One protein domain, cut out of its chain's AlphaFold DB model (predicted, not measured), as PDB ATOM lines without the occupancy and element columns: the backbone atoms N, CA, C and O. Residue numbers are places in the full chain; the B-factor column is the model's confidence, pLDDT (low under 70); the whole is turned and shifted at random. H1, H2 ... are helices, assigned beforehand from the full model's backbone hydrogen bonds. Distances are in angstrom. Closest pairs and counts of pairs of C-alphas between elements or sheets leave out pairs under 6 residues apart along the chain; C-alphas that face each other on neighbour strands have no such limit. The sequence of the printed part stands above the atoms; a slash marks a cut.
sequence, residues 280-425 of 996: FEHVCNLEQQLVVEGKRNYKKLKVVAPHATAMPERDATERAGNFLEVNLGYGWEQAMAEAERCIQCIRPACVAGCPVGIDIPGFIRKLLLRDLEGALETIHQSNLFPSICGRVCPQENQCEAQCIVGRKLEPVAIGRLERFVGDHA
ATOM      1  N   PHE A 280      14.628 -11.957  24.616       90.31
ATOM      2  CA  PHE A 280      14.571 -13.399  24.859       90.31
ATOM      3  C   PHE A 280      14.926 -14.226  23.622       90.31
ATOM      4  O   PHE A 280      15.660 -15.206  23.732       90.31
ATOM      5  N   GLU A 281      14.446 -13.838  22.443       90.88
ATOM      6  CA  GLU A 281      14.816 -14.483  21.182       90.88
ATOM      7  C   GLU A 281      16.304 -14.311  20.876       90.88
ATOM      8  O   GLU A 281      16.953 -15.270  20.453       90.88
ATOM      9  N   HIS A 282      16.859 -13.128  21.149       91.56
ATOM     10  CA  HIS A 282      18.287 -12.873  21.028       91.56
ATOM     11  C   HIS A 282      19.100 -13.804  21.934       91.56
ATOM     12  O   HIS A 282      20.014 -14.474  21.451       91.56
ATOM     13  N   VAL A 283      18.728 -13.917  23.213       91.56
ATOM     14  CA  VAL A 283      19.385 -14.814  24.177       91.56
ATOM     15  C   VAL A 283      19.247 -16.280  23.762       91.56
ATOM     16  O   VAL A 283      20.250 -16.985  23.752       91.56
ATOM     17  N   CYS A 284      18.062 -16.731  23.332       89.19
ATOM     18  CA  CYS A 284      17.867 -18.095  22.817       89.19
ATOM     19  C   CYS A 284      18.790 -18.386  21.625       89.19
ATOM     20  O   CYS A 284      19.373 -19.461  21.520       89.19
ATOM     21  N   ASN A 285      18.939 -17.424  20.710       92.00
ATOM     22  CA  ASN A 285      19.837 -17.578  19.573       92.00
ATOM     23  C   ASN A 285      21.312 -17.607  20.011       92.00
ATOM     24  O   ASN A 285      22.092 -18.392  19.475       92.00
ATOM     25  N   LEU A 286      21.703 -16.791  20.994       92.25
ATOM     26  CA  LEU A 286      23.046 -16.856  21.574       92.25
ATOM     27  C   LEU A 286      23.305 -18.200  22.257       92.25
ATOM     28  O   LEU A 286      24.387 -18.749  22.090       92.25
ATOM     29  N   GLU A 287      22.338 -18.742  22.991       91.75
ATOM     30  CA  GLU A 287      22.437 -20.055  23.632       91.75
ATOM     31  C   GLU A 287      22.632 -21.160  22.595       91.75
ATOM     32  O   GLU A 287      23.589 -21.934  22.676       91.75
ATOM     33  N   GLN A 288      21.795 -21.164  21.559       91.38
ATOM     34  CA  GLN A 288      21.907 -22.102  20.450       91.38
ATOM     35  C   GLN A 288      23.297 -22.033  19.803       91.38
ATOM     36  O   GLN A 288      23.943 -23.057  19.601       91.38
ATOM     37  N   GLN A 289      23.803 -20.831  19.528       91.50
ATOM     38  CA  GLN A 289      25.113 -20.659  18.898       91.50
ATOM     39  C   GLN A 289      26.271 -21.030  19.835       91.50
ATOM     40  O   GLN A 289      27.175 -21.762  19.442       91.50
ATOM     41  N   LEU A 290      26.285 -20.506  21.062       90.94
ATOM     42  CA  LEU A 290      27.445 -20.556  21.959       90.94
ATOM     43  C   LEU A 290      27.512 -21.820  22.817       90.94
ATOM     44  O   LEU A 290      28.611 -22.192  23.240       90.94
ATOM     45  N   VAL A 291      26.365 -22.437  23.112       88.75
ATOM     46  CA  VAL A 291      26.253 -23.610  23.992       88.75
ATOM     47  C   VAL A 291      25.964 -24.857  23.174       88.75
ATOM     48  O   VAL A 291      26.758 -25.791  23.219       88.75
ATOM     49  N   VAL A 292      24.878 -24.861  22.394       88.19
ATOM     50  CA  VAL A 292      24.440 -26.062  21.660       88.19
ATOM     51  C   VAL A 292      25.367 -26.360  20.481       88.19
ATOM     52  O   VAL A 292      25.875 -27.468  20.349       88.19
ATOM     53  N   GLU A 293      25.630 -25.364  19.638       88.62
ATOM     54  CA  GLU A 293      26.500 -25.505  18.463       88.62
ATOM     55  C   GLU A 293      27.988 -25.335  18.803       88.62
ATOM     56  O   GLU A 293      28.849 -25.598  17.964       88.62
ATOM     57  N   GLY A 294      28.306 -24.849  20.008       85.31
ATOM     58  CA  GLY A 294      29.680 -24.602  20.447       85.31
ATOM     59  C   GLY A 294      30.442 -23.586  19.587       85.31
ATOM     60  O   GLY A 294      31.677 -23.595  19.580       85.31
ATOM     61  N   LYS A 295      29.743 -22.704  18.854       84.06
ATOM     62  CA  LYS A 295      30.360 -21.722  17.955       84.06
ATOM     63  C   LYS A 295      31.251 -20.770  18.735       84.06
ATOM     64  O   LYS A 295      30.807 -19.882  19.461       84.06
ATOM     65  N   ARG A 296      32.547 -20.907  18.503       78.50
ATOM     66  CA  ARG A 296      33.554 -19.911  18.857       78.50
ATOM     67  C   ARG A 296      33.695 -18.944  17.677       78.50
ATOM     68  O   ARG A 296      33.625 -19.374  16.531       78.50
ATOM     69  N   ASN A 297      33.861 -17.646  17.931       77.06
ATOM     70  CA  ASN A 297      33.774 -16.574  16.922       77.06
ATOM     71  C   ASN A 297      32.379 -16.384  16.301       77.06
ATOM     72  O   ASN A 297      32.250 -16.128  15.105       77.06
ATOM     73  N   TYR A 298      31.325 -16.455  17.119       87.50
ATOM     74  CA  TYR A 298      29.935 -16.298  16.666       87.50
ATOM     75  C   TYR A 298      29.636 -14.951  15.973       87.50
ATOM     76  O   TYR A 298      28.657 -14.835  15.237       87.50
ATOM     77  N   LYS A 299      30.488 -13.934  16.173       88.75
ATOM     78  CA  LYS A 299      30.378 -12.618  15.531       88.75
ATOM     79  C   LYS A 299      31.688 -12.167  14.893       88.75
ATOM     80  O   LYS A 299      32.781 -12.415  15.401       88.75
ATOM     81  N   LYS A 300      31.564 -11.439  13.780       87.44
ATOM     82  CA  LYS A 300      32.696 -10.838  13.057       87.44
ATOM     83  C   LYS A 300      33.112  -9.520  13.710       87.44
ATOM     84  O   LYS A 300      32.266  -8.740  14.128       87.44
ATOM     85  N   LEU A 301      34.405  -9.201  13.689       88.88
ATOM     86  CA  LEU A 301      34.928  -7.969  14.299       88.88
ATOM     87  C   LEU A 301      34.296  -6.681  13.732       88.88
ATOM     88  O   LEU A 301      34.137  -5.710  14.457       88.88
ATOM     89  N   LYS A 302      33.867  -6.688  12.462       90.12
ATOM     90  CA  LYS A 302      33.220  -5.537  11.805       90.12
ATOM     91  C   LYS A 302      31.877  -5.111  12.414       90.12
ATOM     92  O   LYS A 302      31.420  -4.018  12.114       90.12
ATOM     93  N   VAL A 303      31.225  -5.984  13.188       91.88
ATOM     94  CA  VAL A 303      29.959  -5.668  13.875       91.88
ATOM     95  C   VAL A 303      30.164  -5.328  15.354       91.88
ATOM     96  O   VAL A 303      29.200  -5.038  16.050       91.88
ATOM     97  N   VAL A 304      31.404  -5.381  15.849       94.12
ATOM     98  CA  VAL A 304      31.738  -5.056  17.240       94.12
ATOM     99  C   VAL A 304      31.859  -3.542  17.389       94.12
ATOM    100  O   VAL A 304      32.493  -2.884  16.563       94.12
ATOM    101  N   ALA A 305      31.280  -2.991  18.457       94.81
ATOM    102  CA  ALA A 305      31.410  -1.574  18.772       94.81
ATOM    103  C   ALA A 305      32.895  -1.185  18.965       94.81
ATOM    104  O   ALA A 305      33.619  -1.874  19.699       94.81
ATOM    105  N   PRO A 306      33.361  -0.087  18.338       94.44
ATOM    106  CA  PRO A 306      34.783   0.258  18.307       94.44
ATOM    107  C   PRO A 306      35.358   0.627  19.676       94.44
ATOM    108  O   PRO A 306      36.520   0.325  19.946       94.44
ATOM    109  N   HIS A 307      34.537   1.212  20.546       96.94
ATOM    110  CA  HIS A 307      34.928   1.648  21.882       96.94
ATOM    111  C   HIS A 307      34.312   0.755  22.951       96.94
ATOM    112  O   HIS A 307      33.200   0.247  22.771       96.94
ATOM    113  N   ALA A 308      35.032   0.581  24.056       96.12
ATOM    114  CA  ALA A 308      34.485  -0.028  25.255       96.12
ATOM    115  C   ALA A 308      33.360   0.836  25.818       96.12
ATOM    116  O   ALA A 308      33.415   2.068  25.792       96.12
ATOM    117  N   THR A 309      32.331   0.186  26.350       97.31
ATOM    118  CA  THR A 309      31.230   0.856  27.025       97.31
ATOM    119  C   THR A 309      31.796   1.694  28.165       97.31
ATOM    120  O   THR A 309      32.527   1.197  29.029       97.31
ATOM    121  N   ALA A 310      31.486   2.989  28.166       95.31
ATOM    122  CA  ALA A 310      31.980   3.899  29.187       95.31
ATOM    123  C   ALA A 310      31.478   3.470  30.574       95.31
ATOM    124  O   ALA A 310      30.294   3.175  30.755       95.31
ATOM    125  N   MET A 311      32.384   3.423  31.550       95.06
ATOM    126  CA  MET A 311      32.017   3.222  32.947       95.06
ATOM    127  C   MET A 311      31.530   4.559  33.514       95.06
ATOM    128  O   MET A 311      32.193   5.571  33.291       95.06
ATOM    129  N   PRO A 312      30.389   4.599  34.220       95.94
ATOM    130  CA  PRO A 312      29.964   5.812  34.896       95.94
ATOM    131  C   PRO A 312      30.927   6.139  36.042       95.94
ATOM    132  O   PRO A 312      31.323   5.266  36.821       95.94
ATOM    133  N   GLU A 313      31.286   7.412  36.149       96.75
ATOM    134  CA  GLU A 313      32.212   7.934  37.152       96.75
ATOM    135  C   GLU A 313      31.572   9.108  37.887       96.75
ATOM    136  O   GLU A 313      30.722   9.813  37.339       96.75
ATOM    137  N   ARG A 314      31.999   9.341  39.128       96.19
ATOM    138  CA  ARG A 314      31.676  10.584  39.835       96.19
ATOM    139  C   ARG A 314      32.322  11.779  39.144       96.19
ATOM    140  O   ARG A 314      33.414  11.649  38.581       96.19
ATOM    141  N   ASP A 315      31.679  12.939  39.264       96.62
ATOM    142  CA  ASP A 315      32.244  14.208  38.806       96.62
ATOM    143  C   ASP A 315      33.611  14.463  39.459       96.62
ATOM    144  O   ASP A 315      33.813  14.188  40.645       96.62
ATOM    145  N   ALA A 316      34.560  14.974  38.675       96.12
ATOM    146  CA  ALA A 316      35.937  15.158  39.115       96.12
ATOM    147  C   ALA A 316      36.070  16.186  40.251       96.12
ATOM    148  O   ALA A 316      36.878  15.991  41.160       96.12
ATOM    149  N   THR A 317      35.251  17.241  40.231       93.38
ATOM    150  CA  THR A 317      35.258  18.288  41.261       93.38
ATOM    151  C   THR A 317      34.630  17.769  42.549       93.38
ATOM    152  O   THR A 317      35.193  17.958  43.625       93.38
ATOM    153  N   GLU A 318      33.502  17.058  42.447       94.69
ATOM    154  CA  GLU A 318      32.841  16.428  43.598       94.69
ATOM    155  C   GLU A 318      33.752  15.385  44.264       94.69
ATOM    156  O   GLU A 318      33.992  15.433  45.474       94.69
ATOM    157  N   ARG A 319      34.285  14.438  43.480       95.19
ATOM    158  CA  ARG A 319      35.043  13.288  44.003       95.19
ATOM    159  C   ARG A 319      36.402  13.668  44.579       95.19
ATOM    160  O   ARG A 319      36.940  12.905  45.375       95.19
ATOM    161  N   ALA A 320      36.957  14.821  44.198       95.12
ATOM    162  CA  ALA A 320      38.199  15.337  44.766       95.12
ATOM    163  C   ALA A 320      38.051  15.755  46.240       95.12
ATOM    164  O   ALA A 320      39.063  15.859  46.923       95.12
ATOM    165  N   GLY A 321      36.824  15.968  46.734       93.25
ATOM    166  CA  GLY A 321      36.545  16.377  48.115       93.25
ATOM    167  C   GLY A 321      36.031  15.267  49.036       93.25
ATOM    168  O   GLY A 321      35.608  15.561  50.149       93.25
ATOM    169  N   ASN A 322      35.995  14.004  48.594       94.38
ATOM    170  CA  ASN A 322      35.506  12.897  49.419       94.38
ATOM    171  C   ASN A 322      36.172  11.552  49.080       94.38
ATOM    172  O   ASN A 322      36.814  11.388  48.045       94.38
ATOM    173  N   PHE A 323      36.000  10.571  49.966       95.88
ATOM    174  CA  PHE A 323      36.609   9.239  49.870       95.88
ATOM    175  C   PHE A 323      35.662   8.159  49.306       95.88
ATOM    176  O   PHE A 323      35.925   6.962  49.472       95.88
ATOM    177  N   LEU A 324      34.564   8.561  48.651       95.88
ATOM    178  CA  LEU A 324      33.643   7.639  47.981       95.88
ATOM    179  C   LEU A 324      34.267   7.081  46.700       95.88
ATOM    180  O   LEU A 324      35.125   7.710  46.080       95.88
ATOM    181  N   GLU A 325      33.811   5.898  46.287       96.69
ATOM    182  CA  GLU A 325      34.305   5.242  45.075       96.69
ATOM    183  C   GLU A 325      34.117   6.130  43.837       96.69
ATOM    184  O   GLU A 325      33.012   6.620  43.583       96.69
ATOM    185  N   VAL A 326      35.197   6.333  43.074       97.25
ATOM    186  CA  VAL A 326      35.189   7.160  41.855       97.25
ATOM    187  C   VAL A 326      34.431   6.477  40.725       97.25
ATOM    188  O   VAL A 326      33.550   7.080  40.115       97.25
ATOM    189  N   ASN A 327      34.767   5.218  40.470       96.38
ATOM    190  CA  ASN A 327      34.154   4.404  39.433       96.38
ATOM    191  C   ASN A 327      32.895   3.737  39.987       96.38
ATOM    192  O   ASN A 327      32.992   2.910  40.896       96.38
ATOM    193  N   LEU A 328      31.728   4.042  39.420       95.94
ATOM    194  CA  LEU A 328      30.433   3.587  39.944       95.94
ATOM    195  C   LEU A 328      30.067   2.152  39.526       95.94
ATOM    196  O   LEU A 328      29.136   1.575  40.079       95.94
ATOM    197  N   GLY A 329      30.826   1.550  38.606       96.00
ATOM    198  CA  GLY A 329      30.553   0.206  38.093       96.00
ATOM    199  C   GLY A 329      29.531   0.210  36.953       96.00
ATOM    200  O   GLY A 329      28.894   1.223  36.681       96.00
ATOM    201  N   TYR A 330      29.387  -0.913  36.250       97.75
ATOM    202  CA  TYR A 330      28.349  -1.037  35.225       97.75
ATOM    203  C   TYR A 330      26.976  -1.299  35.840       97.75
ATOM    204  O   TYR A 330      26.849  -2.081  36.781       97.75
ATOM    205  N   GLY A 331      25.941  -0.701  35.248       96.56
ATOM    206  CA  GLY A 331      24.578  -1.219  35.349       96.56
ATOM    207  C   GLY A 331      24.348  -2.384  34.379       96.56
ATOM    208  O   GLY A 331      25.183  -2.672  33.521       96.56
ATOM    209  N   TRP A 332      23.178  -3.023  34.468       93.81
ATOM    210  CA  TRP A 332      22.813  -4.168  33.625       93.81
ATOM    211  C   TRP A 332      22.977  -3.898  32.127       93.81
ATOM    212  O   TRP A 332      23.668  -4.646  31.446       93.81
ATOM    213  N   GLU A 333      22.405  -2.807  31.616       93.62
ATOM    214  CA  GLU A 333      22.467  -2.468  30.187       93.62
ATOM    215  C   GLU A 333      23.912  -2.308  29.689       93.62
ATOM    216  O   GLU A 333      24.280  -2.863  28.655       93.62
ATOM    217  N   GLN A 334      24.755  -1.616  30.460       97.62
ATOM    218  CA  GLN A 334      26.159  -1.395  30.113       97.62
ATOM    219  C   GLN A 334      26.968  -2.694  30.143       97.62
ATOM    220  O   GLN A 334      27.770  -2.937  29.244       97.62
ATOM    221  N   ALA A 335      26.745  -3.541  31.152       97.56
ATOM    222  CA  ALA A 335      27.420  -4.828  31.259       97.56
ATOM    223  C   ALA A 335      27.045  -5.757  30.099       97.56
ATOM    224  O   ALA A 335      27.916  -6.437  29.561       97.56
ATOM    225  N   MET A 336      25.773  -5.769  29.681       95.81
ATOM    226  CA  MET A 336      25.338  -6.577  28.540       95.81
ATOM    227  C   MET A 336      25.926  -6.046  27.228       95.81
ATOM    228  O   MET A 336      26.477  -6.829  26.457       95.81
ATOM    229  N   ALA A 337      25.907  -4.725  27.019       95.94
ATOM    230  CA  ALA A 337      26.518  -4.098  25.848       95.94
ATOM    231  C   ALA A 337      28.030  -4.382  25.750       95.94
ATOM    232  O   ALA A 337      28.538  -4.690  24.672       95.94
ATOM    233  N   GLU A 338      28.757  -4.341  26.871       98.25
ATOM    234  CA  GLU A 338      30.190  -4.651  26.893       98.25
ATOM    235  C   GLU A 338      30.458  -6.156  26.716       98.25
ATOM    236  O   GLU A 338      31.364  -6.544  25.975       98.25
ATOM    237  N   ALA A 339      29.651  -7.031  27.326       97.44
ATOM    238  CA  ALA A 339      29.734  -8.479  27.116       97.44
ATOM    239  C   ALA A 339      29.537  -8.839  25.631       97.44
ATOM    240  O   ALA A 339      30.262  -9.671  25.073       97.44
ATOM    241  N   GLU A 340      28.630  -8.131  24.952       95.50
ATOM    242  CA  GLU A 340      28.392  -8.203  23.508       95.50
ATOM    243  C   GLU A 340      29.545  -7.666  22.647       95.50
ATOM    244  O   GLU A 340      29.482  -7.761  21.420       95.50
ATOM    245  N   ARG A 341      30.668  -7.222  23.216       97.00
ATOM    246  CA  ARG A 341      31.903  -6.966  22.452       97.00
ATOM    247  C   ARG A 341      32.823  -8.187  22.382       97.00
ATOM    248  O   ARG A 341      33.583  -8.331  21.425       97.00
ATOM    249  N   CYS A 342      32.701  -9.139  23.312       96.31
ATOM    250  CA  CYS A 342      33.520 -10.356  23.332       96.31
ATOM    251  C   CYS A 342      33.174 -11.317  22.193       96.31
ATOM    252  O   CYS A 342      32.062 -11.831  22.125       96.31
ATOM    253  N   ILE A 343      34.127 -11.606  21.308       94.81
ATOM    254  CA  ILE A 343      33.905 -12.456  20.124       94.81
ATOM    255  C   ILE A 343      33.910 -13.961  20.412       94.81
ATOM    256  O   ILE A 343      33.689 -14.735  19.492       94.81
ATOM    257  N   GLN A 344      34.119 -14.390  21.663       94.44
ATOM    258  CA  GLN A 344      34.202 -15.811  22.031       94.44
ATOM    259  C   GLN A 344      35.287 -16.550  21.228       94.44
ATOM    260  O   GLN A 344      35.007 -17.518  20.524       94.44
ATOM    261  N   CYS A 345      36.526 -16.055  21.324       91.88
ATOM    262  CA  CYS A 345      37.688 -16.556  20.590       91.88
ATOM    263  C   CYS A 345      37.857 -18.080  20.721       91.88
ATOM    264  O   CYS A 345      37.767 -18.608  21.826       91.88
ATOM    265  N   ILE A 346      38.199 -18.762  19.620       87.00
ATOM    266  CA  ILE A 346      38.581 -20.192  19.639       87.00
ATOM    267  C   ILE A 346      39.807 -20.406  20.538       87.00
ATOM    268  O   ILE A 346      39.816 -21.295  21.380       87.00
ATOM    269  N   ARG A 347      40.826 -19.554  20.374       86.56
ATOM    270  CA  ARG A 347      42.055 -19.539  21.177       86.56
ATOM    271  C   ARG A 347      42.118 -18.228  21.967       86.56
ATOM    272  O   ARG A 347      42.553 -17.210  21.420       86.56
ATOM    273  N   PRO A 348      41.593 -18.185  23.203       88.25
ATOM    274  CA  PRO A 348      41.453 -16.940  23.945       88.25
ATOM    275  C   PRO A 348      42.774 -16.506  24.592       88.25
ATOM    276  O   PRO A 348      43.116 -16.921  25.695       88.25
ATOM    277  N   ALA A 349      43.491 -15.593  23.934       91.81
ATOM    278  CA  ALA A 349      44.730 -15.014  24.468       91.81
ATOM    279  C   ALA A 349      44.529 -14.238  25.789       91.81
ATOM    280  O   ALA A 349      45.445 -14.146  26.602       91.81
ATOM    281  N   CYS A 350      43.315 -13.738  26.054       93.81
ATOM    282  CA  CYS A 350      42.986 -13.056  27.307       93.81
ATOM    283  C   CYS A 350      43.134 -13.954  28.549       93.81
ATOM    284  O   CYS A 350      43.503 -13.443  29.604       93.81
ATOM    285  N   VAL A 351      42.897 -15.269  28.423       93.00
ATOM    286  CA  VAL A 351      43.053 -16.240  29.523       93.00
ATOM    287  C   VAL A 351      44.529 -16.384  29.889       93.00
ATOM    288  O   VAL A 351      44.878 -16.272  31.058       93.00
ATOM    289  N   ALA A 352      45.404 -16.531  28.888       84.94
ATOM    290  CA  ALA A 352      46.854 -16.586  29.091       84.94
ATOM    291  C   ALA A 352      47.424 -15.268  29.647       84.94
ATOM    292  O   ALA A 352      48.391 -15.276  30.402       84.94
ATOM    293  N   GLY A 353      46.804 -14.131  29.312       87.00
ATOM    294  CA  GLY A 353      47.145 -12.822  29.876       87.00
ATOM    295  C   GLY A 353      46.698 -12.611  31.328       87.00
ATOM    296  O   GLY A 353      47.090 -11.619  31.941       87.00
ATOM    297  N   CYS A 354      45.871 -13.500  31.887       88.31
ATOM    298  CA  CYS A 354      45.426 -13.438  33.274       88.31
ATOM    299  C   CYS A 354      46.361 -14.273  34.170       88.31
ATOM    300  O   CYS A 354      46.432 -15.486  33.988       88.31
ATOM    301  N   PRO A 355      47.015 -13.692  35.196       83.19
ATOM    302  CA  PRO A 355      47.968 -14.435  36.032       83.19
ATOM    303  C   PRO A 355      47.398 -15.618  36.826       83.19
ATOM    304  O   PRO A 355      48.160 -16.459  37.302       83.19
ATOM    305  N   VAL A 356      46.075 -15.674  36.990       85.00
ATOM    306  CA  VAL A 356      45.371 -16.794  37.636       85.00
ATOM    307  C   VAL A 356      44.540 -17.622  36.652       85.00
ATOM    308  O   VAL A 356      43.834 -18.527  37.081       85.00
ATOM    309  N   GLY A 357      44.608 -17.321  35.349       87.56
ATOM    310  CA  GLY A 357      43.937 -18.089  34.300       87.56
ATOM    311  C   GLY A 357      42.412 -18.125  34.435       87.56
ATOM    312  O   GLY A 357      41.822 -19.201  34.421       87.56
ATOM    313  N   ILE A 358      41.754 -16.973  34.610       92.62
ATOM    314  CA  ILE A 358      40.280 -16.909  34.598       92.62
ATOM    315  C   ILE A 358      39.764 -17.354  33.223       92.62
ATOM    316  O   ILE A 358      40.246 -16.852  32.205       92.62
ATOM    317  N   ASP A 359      38.745 -18.223  33.184       95.50
ATOM    318  CA  ASP A 359      37.997 -18.535  31.956       95.50
ATOM    319  C   ASP A 359      37.121 -17.338  31.546       95.50
ATOM    320  O   ASP A 359      35.908 -17.281  31.766       95.50
ATOM    321  N   ILE A 360      37.786 -16.333  30.971       97.56
ATOM    322  CA  ILE A 360      37.187 -15.063  30.566       97.56
ATOM    323  C   ILE A 360      36.068 -15.263  29.532       97.56
ATOM    324  O   ILE A 360      34.970 -14.739  29.738       97.56
ATOM    325  N   PRO A 361      36.269 -16.018  28.431       95.94
ATOM    326  CA  PRO A 361      35.178 -16.297  27.503       95.94
ATOM    327  C   PRO A 361      34.028 -17.050  28.172       95.94
ATOM    328  O   PRO A 361      32.876 -16.756  27.857       95.94
ATOM    329  N   GLY A 362      34.321 -17.982  29.085       96.00
ATOM    330  CA  GLY A 362      33.321 -18.761  29.807       96.00
ATOM    331  C   GLY A 362      32.398 -17.907  30.663       96.00
ATOM    332  O   GLY A 362      31.181 -17.992  30.488       96.00
ATOM    333  N   PHE A 363      32.939 -17.039  31.527       97.88
ATOM    334  CA  PHE A 363      32.080 -16.200  32.369       97.88
ATOM    335  C   PHE A 363      31.323 -15.160  31.534       97.88
ATOM    336  O   PHE A 363      30.146 -14.917  31.787       97.88
ATOM    337  N   ILE A 364      31.949 -14.588  30.492       97.94
ATOM    338  CA  ILE A 364      31.264 -13.642  29.598       97.94
ATOM    339  C   ILE A 364      30.153 -14.350  28.814       97.94
ATOM    340  O   ILE A 364      29.097 -13.767  28.594       97.94
ATOM    341  N   ARG A 365      30.349 -15.612  28.413       96.38
ATOM    342  CA  ARG A 365      29.302 -16.411  27.763       96.38
ATOM    343  C   ARG A 365      28.110 -16.596  28.694       96.38
ATOM    344  O   ARG A 365      26.994 -16.345  28.266       96.38
ATOM    345  N   LYS A 366      28.329 -16.975  29.955       96.38
ATOM    346  CA  LYS A 366      27.238 -17.094  30.935       96.38
ATOM    347  C   LYS A 366      26.541 -15.747  31.176       96.38
ATOM    348  O   LYS A 366      25.317 -15.675  31.170       96.38
ATOM    349  N   LEU A 367      27.304 -14.653  31.221       95.75
ATOM    350  CA  LEU A 367      26.761 -13.297  31.321       95.75
ATOM    351  C   LEU A 367      25.873 -12.910  30.120       95.75
ATOM    352  O   LEU A 367      24.795 -12.349  30.307       95.75
ATOM    353  N   LEU A 368      26.285 -13.250  28.891       95.19
ATOM    354  CA  LEU A 368      25.481 -13.066  27.673       95.19
ATOM    355  C   LEU A 368      24.150 -13.831  27.736       95.19
ATOM    356  O   LEU A 368      23.140 -13.339  27.241       95.19
ATOM    357  N   LEU A 369      24.141 -14.990  28.397       92.94
ATOM    358  CA  LEU A 369      22.952 -15.815  28.634       92.94
ATOM    359  C   LEU A 369      22.137 -15.381  29.861       92.94
ATOM    360  O   LEU A 369      21.181 -16.053  30.237       92.94
ATOM    361  N   ARG A 370      22.490 -14.243  30.474       90.94
ATOM    362  CA  ARG A 370      21.871 -13.712  31.699       90.94
ATOM    363  C   ARG A 370      22.012 -14.649  32.916       90.94
ATOM    364  O   ARG A 370      21.271 -14.499  33.884       90.94
ATOM    365  N   ASP A 371      22.986 -15.561  32.893       92.50
ATOM    366  CA  ASP A 371      23.352 -16.452  34.000       92.50
ATOM    367  C   ASP A 371      24.482 -15.824  34.834       92.50
ATOM    368  O   ASP A 371      25.676 -16.032  34.599       92.50
ATOM    369  N   LEU A 372      24.089 -14.982  35.792       94.25
ATOM    370  CA  LEU A 372      25.030 -14.235  36.624       94.25
ATOM    371  C   LEU A 372      25.704 -15.116  37.691       94.25
ATOM    372  O   LEU A 372      26.894 -14.956  37.959       94.25
ATOM    373  N   GLU A 373      24.956 -16.054  38.273       93.50
ATOM    374  CA  GLU A 373      25.455 -17.006  39.273       93.50
ATOM    375  C   GLU A 373      26.496 -17.937  38.668       93.50
ATOM    376  O   GLU A 373      27.604 -18.068  39.196       93.50
ATOM    377  N   GLY A 374      26.194 -18.513  37.506       94.50
ATOM    378  CA  GLY A 374      27.147 -19.344  36.806       94.50
ATOM    379  C   GLY A 374      28.365 -18.545  36.336       94.50
ATOM    380  O   GLY A 374      29.471 -19.092  36.332       94.50
ATOM    381  N   ALA A 375      28.213 -17.274  35.941       96.75
ATOM    382  CA  ALA A 375      29.358 -16.426  35.603       96.75
ATOM    383  C   ALA A 375      30.291 -16.241  36.811       96.75
ATOM    384  O   ALA A 375      31.508 -16.380  36.666       96.75
ATOM    385  N   LEU A 376      29.734 -15.993  38.003       95.31
ATOM    386  CA  LEU A 376      30.506 -15.902  39.244       95.31
ATOM    387  C   LEU A 376      31.205 -17.228  39.563       95.31
ATOM    388  O   LEU A 376      32.395 -17.231  39.869       95.31
ATOM    389  N   GLU A 377      30.495 -18.350  39.443       93.00
ATOM    390  CA  GLU A 377      31.052 -19.690  39.638       93.00
ATOM    391  C   GLU A 377      32.258 -19.938  38.723       93.00
ATOM    392  O   GLU A 377      33.306 -20.385  39.189       93.00
ATOM    393  N   THR A 378      32.154 -19.585  37.435       94.81
ATOM    394  CA  THR A 378      33.269 -19.701  36.486       94.81
ATOM    395  C   THR A 378      34.469 -18.858  36.918       94.81
ATOM    396  O   THR A 378      35.602 -19.323  36.827       94.81
ATOM    397  N   ILE A 379      34.255 -17.646  37.439       94.62
ATOM    398  CA  ILE A 379      35.362 -16.831  37.957       94.62
ATOM    399  C   ILE A 379      35.970 -17.472  39.215       94.62
ATOM    400  O   ILE A 379      37.193 -17.569  39.311       94.62
ATOM    401  N   HIS A 380      35.145 -17.981  40.135       89.75
ATOM    402  CA  HIS A 380      35.559 -18.599  41.403       89.75
ATOM    403  C   HIS A 380      36.384 -19.886  41.272       89.75
ATOM    404  O   HIS A 380      37.018 -20.297  42.251       89.75
ATOM    405  N   GLN A 381      36.419 -20.501  40.085       86.19
ATOM    406  CA  GLN A 381      37.360 -21.579  39.757       86.19
ATOM    407  C   GLN A 381      38.816 -21.079  39.765       86.19
ATOM    408  O   GLN A 381      39.735 -21.809  40.156       86.19
ATOM    409  N   SER A 382      39.020 -19.816  39.376       84.94
ATOM    410  CA  SER A 382      40.341 -19.214  39.180       84.94
ATOM    411  C   SER A 382      40.677 -18.091  40.170       84.94
ATOM    412  O   SER A 382      41.836 -17.938  40.565       84.94
ATOM    413  N   ASN A 383      39.680 -17.312  40.585       88.25
ATOM    414  CA  ASN A 383      39.835 -16.122  41.410       88.25
ATOM    415  C   ASN A 383      38.748 -16.049  42.490       88.25
ATOM    416  O   ASN A 383      37.565 -16.007  42.175       88.25
ATOM    417  N   LEU A 384      39.155 -15.967  43.757       82.94
ATOM    418  CA  LEU A 384      38.235 -15.844  44.893       82.94
ATOM    419  C   LEU A 384      37.696 -14.425  45.098       82.94
ATOM    420  O   LEU A 384      36.736 -14.263  45.835       82.94
ATOM    421  N   PHE A 385      38.309 -13.407  44.484       89.75
ATOM    422  CA  PHE A 385      38.016 -12.004  44.793       89.75
ATOM    423  C   PHE A 385      37.717 -11.176  43.530       89.75
ATOM    424  O   PHE A 385      38.435 -10.203  43.253       89.75
ATOM    425  N   PRO A 386      36.677 -11.522  42.747       92.69
ATOM    426  CA  PRO A 386      36.344 -10.824  41.501       92.69
ATOM    427  C   PRO A 386      36.070  -9.330  41.709       92.69
ATOM    428  O   PRO A 386      36.583  -8.493  40.964       92.69
ATOM    429  N   SER A 387      35.353  -8.962  42.777       93.31
ATOM    430  CA  SER A 387      35.074  -7.555  43.097       93.31
ATOM    431  C   SER A 387      36.320  -6.749  43.443       93.31
ATOM    432  O   SER A 387      36.332  -5.535  43.244       93.31
ATOM    433  N   ILE A 388      37.379  -7.387  43.941       94.75
ATOM    434  CA  ILE A 388      38.651  -6.713  44.218       94.75
ATOM    435  C   ILE A 388      39.468  -6.630  42.926       94.75
ATOM    436  O   ILE A 388      39.889  -5.546  42.521       94.75
ATOM    437  N   CYS A 389      39.654  -7.759  42.242       93.75
ATOM    438  CA  CYS A 389      40.516  -7.858  41.064       93.75
ATOM    439  C   CYS A 389      40.011  -7.007  39.898       93.75
ATOM    440  O   CYS A 389      40.809  -6.283  39.298       93.75
ATOM    441  N   GLY A 390      38.698  -6.984  39.658       94.94
ATOM    442  CA  GLY A 390      38.088  -6.145  38.628       94.94
ATOM    443  C   GLY A 390      38.306  -4.639  38.838       94.94
ATOM    444  O   GLY A 390      38.254  -3.874  37.878       94.94
ATOM    445  N   ARG A 391      38.606  -4.200  40.073       94.38
ATOM    446  CA  ARG A 391      38.913  -2.797  40.413       94.38
ATOM    447  C   ARG A 391      40.393  -2.452  40.283       94.38
ATOM    448  O   ARG A 391      40.726  -1.362  39.830       94.38
ATOM    449  N   VAL A 392      41.278  -3.344  40.731       91.69
ATOM    450  CA  VAL A 392      42.684  -2.983  41.001       91.69
ATOM    451  C   VAL A 392      43.696  -3.612  40.047       91.69
ATOM    452  O   VAL A 392      44.854  -3.185  40.041       91.69
ATOM    453  N   CYS A 393      43.309  -4.608  39.245       91.56
ATOM    454  CA  CYS A 393      44.221  -5.187  38.259       91.56
ATOM    455  C   CYS A 393      44.649  -4.133  37.226       91.56
ATOM    456  O   CYS A 393      43.828  -3.323  36.804       91.56
ATOM    457  N   PRO A 394      45.914  -4.117  36.781       89.69
ATOM    458  CA  PRO A 394      46.334  -3.321  35.633       89.69
ATOM    459  C   PRO A 394      45.995  -4.070  34.338       89.69
ATOM    460  O   PRO A 394      46.864  -4.697  33.724       89.69
ATOM    461  N   GLN A 395      44.717  -4.068  33.951       92.81
ATOM    462  CA  GLN A 395      44.230  -4.859  32.818       92.81
ATOM    463  C   GLN A 395      44.927  -4.495  31.498       92.81
ATOM    464  O   GLN A 395      45.142  -5.369  30.652       92.81
ATOM    465  N   GLU A 396      45.364  -3.240  31.362       89.00
ATOM    466  CA  GLU A 396      46.102  -2.717  30.209       89.00
ATOM    467  C   GLU A 396      47.458  -3.396  29.968       89.00
ATOM    468  O   GLU A 396      48.016  -3.255  28.882       89.00
ATOM    469  N   ASN A 397      47.964  -4.140  30.957       88.44
ATOM    470  CA  ASN A 397      49.198  -4.923  30.882       88.44
ATOM    471  C   ASN A 397      48.943  -6.430  31.103       88.44
ATOM    472  O   ASN A 397      49.888  -7.191  31.296       88.44
ATOM    473  N   GLN A 398      47.676  -6.861  31.133       91.00
ATOM    474  CA  GLN A 398      47.254  -8.227  31.470       91.00
ATOM    475  C   GLN A 398      46.210  -8.744  30.462       91.00
ATOM    476  O   GLN A 398      46.461  -8.771  29.259       91.00
ATOM    477  N   CYS A 399      45.035  -9.172  30.933       94.81
ATOM    478  CA  CYS A 399      44.012  -9.829  30.123       94.81
ATOM    479  C   CYS A 399      43.494  -8.959  28.964       94.81
ATOM    480  O   CYS A 399      43.280  -9.480  27.867       94.81
ATOM    481  N   GLU A 400      43.329  -7.649  29.171       96.56
ATOM    482  CA  GLU A 400      42.840  -6.728  28.137       96.56
ATOM    483  C   GLU A 400      43.926  -6.401  27.110       96.56
ATOM    484  O   GLU A 400      43.625  -6.305  25.920       96.56
ATOM    485  N   ALA A 401      45.196  -6.353  27.530       94.06
ATOM    486  CA  ALA A 401      46.343  -6.211  26.629       94.06
ATOM    487  C   ALA A 401      46.428  -7.353  25.602       94.06
ATOM    488  O   ALA A 401      46.827  -7.146  24.459       94.06
ATOM    489  N   GLN A 402      46.029  -8.561  26.012       95.44
ATOM    490  CA  GLN A 402      46.024  -9.758  25.165       95.44
ATOM    491  C   GLN A 402      44.705  -9.952  24.398       95.44
ATOM    492  O   GLN A 402      44.543 -10.929  23.662       95.44
ATOM    493  N   CYS A 403      43.724  -9.058  24.556       96.06
ATOM    494  CA  CYS A 403      42.429  -9.203  23.904       96.06
ATOM    495  C   CYS A 403      42.563  -9.072  22.378       96.06
ATOM    496  O   CYS A 403      43.036  -8.060  21.866       96.06
ATOM    497  N   ILE A 404      42.068 -10.061  21.626       94.44
ATOM    498  CA  ILE A 404      42.136 -10.061  20.152       94.44
ATOM    499  C   ILE A 404      41.384  -8.864  19.546       94.44
ATOM    500  O   ILE A 404      41.824  -8.308  18.541       94.44
ATOM    501  N   VAL A 405      40.289  -8.427  20.180       95.00
ATOM    502  CA  VAL A 405      39.542  -7.216  19.784       95.00
ATOM    503  C   VAL A 405      40.440  -5.973  19.857       95.00
ATOM    504  O   VAL A 405      40.413  -5.146  18.944       95.00
ATOM    505  N   GLY A 406      41.319  -5.925  20.865       94.69
ATOM    506  CA  GLY A 406      42.303  -4.868  21.116       94.69
ATOM    507  C   GLY A 406      43.318  -4.633  19.991       94.69
ATOM    508  O   GLY A 406      44.003  -3.617  19.986       94.69
ATOM    509  N   ARG A 407      43.425  -5.546  19.011       92.19
ATOM    510  CA  ARG A 407      44.332  -5.386  17.857       92.19
ATOM    511  C   ARG A 407      43.855  -4.343  16.846       92.19
ATOM    512  O   ARG A 407      44.672  -3.835  16.084       92.19
ATOM    513  N   LYS A 408      42.545  -4.083  16.772       92.56
ATOM    514  CA  LYS A 408      41.955  -3.117  15.818       92.56
ATOM    515  C   LYS A 408      40.996  -2.124  16.469       92.56
ATOM    516  O   LYS A 408      40.818  -1.041  15.928       92.56
ATOM    517  N   LEU A 409      40.359  -2.508  17.572       95.88
ATOM    518  CA  LEU A 409      39.393  -1.712  18.331       95.88
ATOM    519  C   LEU A 409      39.889  -1.586  19.779       95.88
ATOM    520  O   LEU A 409      40.932  -2.141  20.122       95.88
ATOM    521  N   GLU A 410      39.147  -0.912  20.655       96.31
ATOM    522  CA  GLU A 410      39.435  -1.005  22.091       96.31
ATOM    523  C   GLU A 410      39.200  -2.438  22.596       96.31
ATOM    524  O   GLU A 410      38.257  -3.095  22.141       96.31
ATOM    525  N   PRO A 411      40.015  -2.956  23.530       97.44
ATOM    526  CA  PRO A 411      39.799  -4.288  24.082       97.44
ATOM    527  C   PRO A 411      38.441  -4.383  24.790       97.44
ATOM    528  O   PRO A 411      37.836  -3.378  25.170       97.44
ATOM    529  N   VAL A 412      37.950  -5.612  24.957       98.06
ATOM    530  CA  VAL A 412      36.802  -5.873  25.837       98.06
ATOM    531  C   VAL A 412      37.207  -5.487  27.255       98.06
ATOM    532  O   VAL A 412      38.265  -5.924  27.702       98.06
ATOM    533  N   ALA A 413      36.382  -4.722  27.963       97.94
ATOM    534  CA  ALA A 413      36.659  -4.265  29.320       97.94
ATOM    535  C   ALA A 413      36.394  -5.377  30.351       97.94
ATOM    536  O   ALA A 413      35.444  -5.343  31.139       97.94
ATOM    537  N   ILE A 414      37.245  -6.403  30.311       98.25
ATOM    538  CA  ILE A 414      37.160  -7.632  31.103       98.25
ATOM    539  C   ILE A 414      37.142  -7.321  32.598       98.25
ATOM    540  O   ILE A 414      36.313  -7.884  33.308       98.25
ATOM    541  N   GLY A 415      37.994  -6.407  33.076       97.06
ATOM    542  CA  GLY A 415      38.032  -6.060  34.502       97.06
ATOM    543  C   GLY A 415      36.720  -5.445  34.992       97.06
ATOM    544  O   GLY A 415      36.253  -5.734  36.093       97.06
ATOM    545  N   ARG A 416      36.065  -4.653  34.137       97.69
ATOM    546  CA  ARG A 416      34.770  -4.032  34.440       97.69
ATOM    547  C   ARG A 416      33.639  -5.061  34.480       97.69
ATOM    548  O   ARG A 416      32.758  -4.953  35.329       97.69
ATOM    549  N   LEU A 417      33.681  -6.068  33.604       98.50
ATOM    550  CA  LEU A 417      32.741  -7.192  33.616       98.50
ATOM    551  C   LEU A 417      32.970  -8.119  34.820       98.50
ATOM    552  O   LEU A 417      32.006  -8.503  35.472       98.50
ATOM    553  N   GLU A 418      34.224  -8.428  35.162       98.12
ATOM    554  CA  GLU A 418      34.572  -9.197  36.367       98.12
ATOM    555  C   GLU A 418      34.053  -8.495  37.631       98.12
ATOM    556  O   GLU A 418      33.392  -9.119  38.463       98.12
ATOM    557  N   ARG A 419      34.268  -7.174  37.729       97.19
ATOM    558  CA  ARG A 419      33.698  -6.340  38.794       97.19
ATOM    559  C   ARG A 419      32.173  -6.418  38.811       97.19
ATOM    560  O   ARG A 419      31.599  -6.603  39.877       97.19
ATOM    561  N   PHE A 420      31.519  -6.252  37.658       98.00
ATOM    562  CA  PHE A 420      30.058  -6.301  37.561       98.00
ATOM    563  C   PHE A 420      29.511  -7.614  38.127       98.00
ATOM    564  O   PHE A 420      28.601  -7.579  38.955       98.00
ATOM    565  N   VAL A 421      30.103  -8.741  37.724       97.56
ATOM    566  CA  VAL A 421      29.714 -10.071  38.200       97.56
ATOM    567  C   VAL A 421      29.926 -10.192  39.708       97.56
ATOM    568  O   VAL A 421      28.985 -10.538  40.413       97.56
ATOM    569  N   GLY A 422      31.107  -9.840  40.226       95.06
ATOM    570  CA  GLY A 422      31.381  -9.912  41.668       95.06
ATOM    571  C   GLY A 422      30.505  -8.987  42.529       95.06
ATOM    572  O   GLY A 422      30.233  -9.284  43.694       95.06
ATOM    573  N   ASP A 423      30.069  -7.850  41.986       94.62
ATOM    574  CA  ASP A 423      29.262  -6.872  42.721       94.62
ATOM    575  C   ASP A 423      27.764  -7.227  42.728       94.62
ATOM    576  O   ASP A 423      27.088  -6.928  43.711       94.62
ATOM    577  N   HIS A 424      27.246  -7.857  41.665       94.44
ATOM    578  CA  HIS A 424      25.804  -8.088  41.481       94.44
ATOM    579  C   HIS A 424      25.363  -9.542  41.665       94.44
ATOM    580  O   HIS A 424      24.176  -9.782  41.896       94.44
ATOM    581  N   ALA A 425      26.268 -10.513  41.523       92.31
ATOM    582  CA  ALA A 425      25.924 -11.913  41.728       92.31
ATOM    583  C   ALA A 425      25.585 -12.156  43.209       92.31
ATOM    584  O   ALA A 425      26.253 -11.600  44.090       92.31
TER     585      ALA A 425
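Overview. This is residues 280 to 425 of the 996 residues of the protein "NADPH-dependent glutamate synthase" of Deltaproteobacteria bacterium (UniProt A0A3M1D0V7). A small body of short helices has one long loop reaching out of it and back, with the little helix H2 at the loop's far end. In the core the helical hairpin of H5 and H6 packs on H9, which H3 and H7 also touch; H1 is at the end away from H2, and short H4 and H8 lie among loops to one side. The printed part has 146 residues, with nine named helices, H1 to H9, and no named strand: its class is all helix, though under half of the residues, 69, are in named elements. It is compact, with a radius of gyration of the C-alphas of 15.1 A, but elongated, spanning 52 by 32 by 31 A.

Arrangement. H1, residues 280 to 292, only just touches H5, residues 360 to 368, with 3 pairs of C-alphas within 8 A; the closest are those of Val 283 and Leu 368, 7.2 A apart. H2, residues 316 to 319, touches no helix. H3, residues 332 to 339, touches H5 at a steep tilt of 41 degrees, closest at the C-alphas of Ala 339 and Ile 364, 5.9 A. H4, residues 349 to 352, is close to H5 but not clearly touching: the C-alphas of Val 351 and Ile 360 are closest, at 6.1 A. H5 and H6, residues 372 to 380, form a hairpin, opposite ways at a shallow tilt of 11 degrees; Phe 363 and Ala 375 have the closest C-alphas, 4.2 A. H7, residues 386 to 392, touches H9, residues 414 to 424, at a steep tilt of 46 degrees, with the C-alphas of Gly 390 and Gly 415 closest, at 4.1 A. H8, residues 404 to 407, touches no helix. H9 also touches H3, closest at the C-alphas of Ala 335 and Leu 417, 6.3 A, and H6, closest at those of Leu 376 and Val 421, 6.0 A. In H1, H3, H5, H6 and H9 every O i to N i+4 pair is within hydrogen-bond range; in H7 2 of 3 are, and H2, H4 and H8 are too short for such a pair.

Along the chain. H1 starts at C-alpha 280, (14.571, -13.399, 24.859), and is 16.4 A long. H3 measures 10.4 A, H5 12.2 A, H6 12.4 A and H7 10.1 A; H2, H4 and H8 have four residues each. H9, 15.4 A, ends at C-alpha 424, (25.804, -8.088, 41.481).

Size, cuts and confidence. The C-alphas of Glu 293 and Gly 321 are the two farthest apart, 52.3 A. The links H1 to H2, H2 to H3 and H7 to H8 are long. The printed part has no cut, and no printed residue is under 70 in pLDDT.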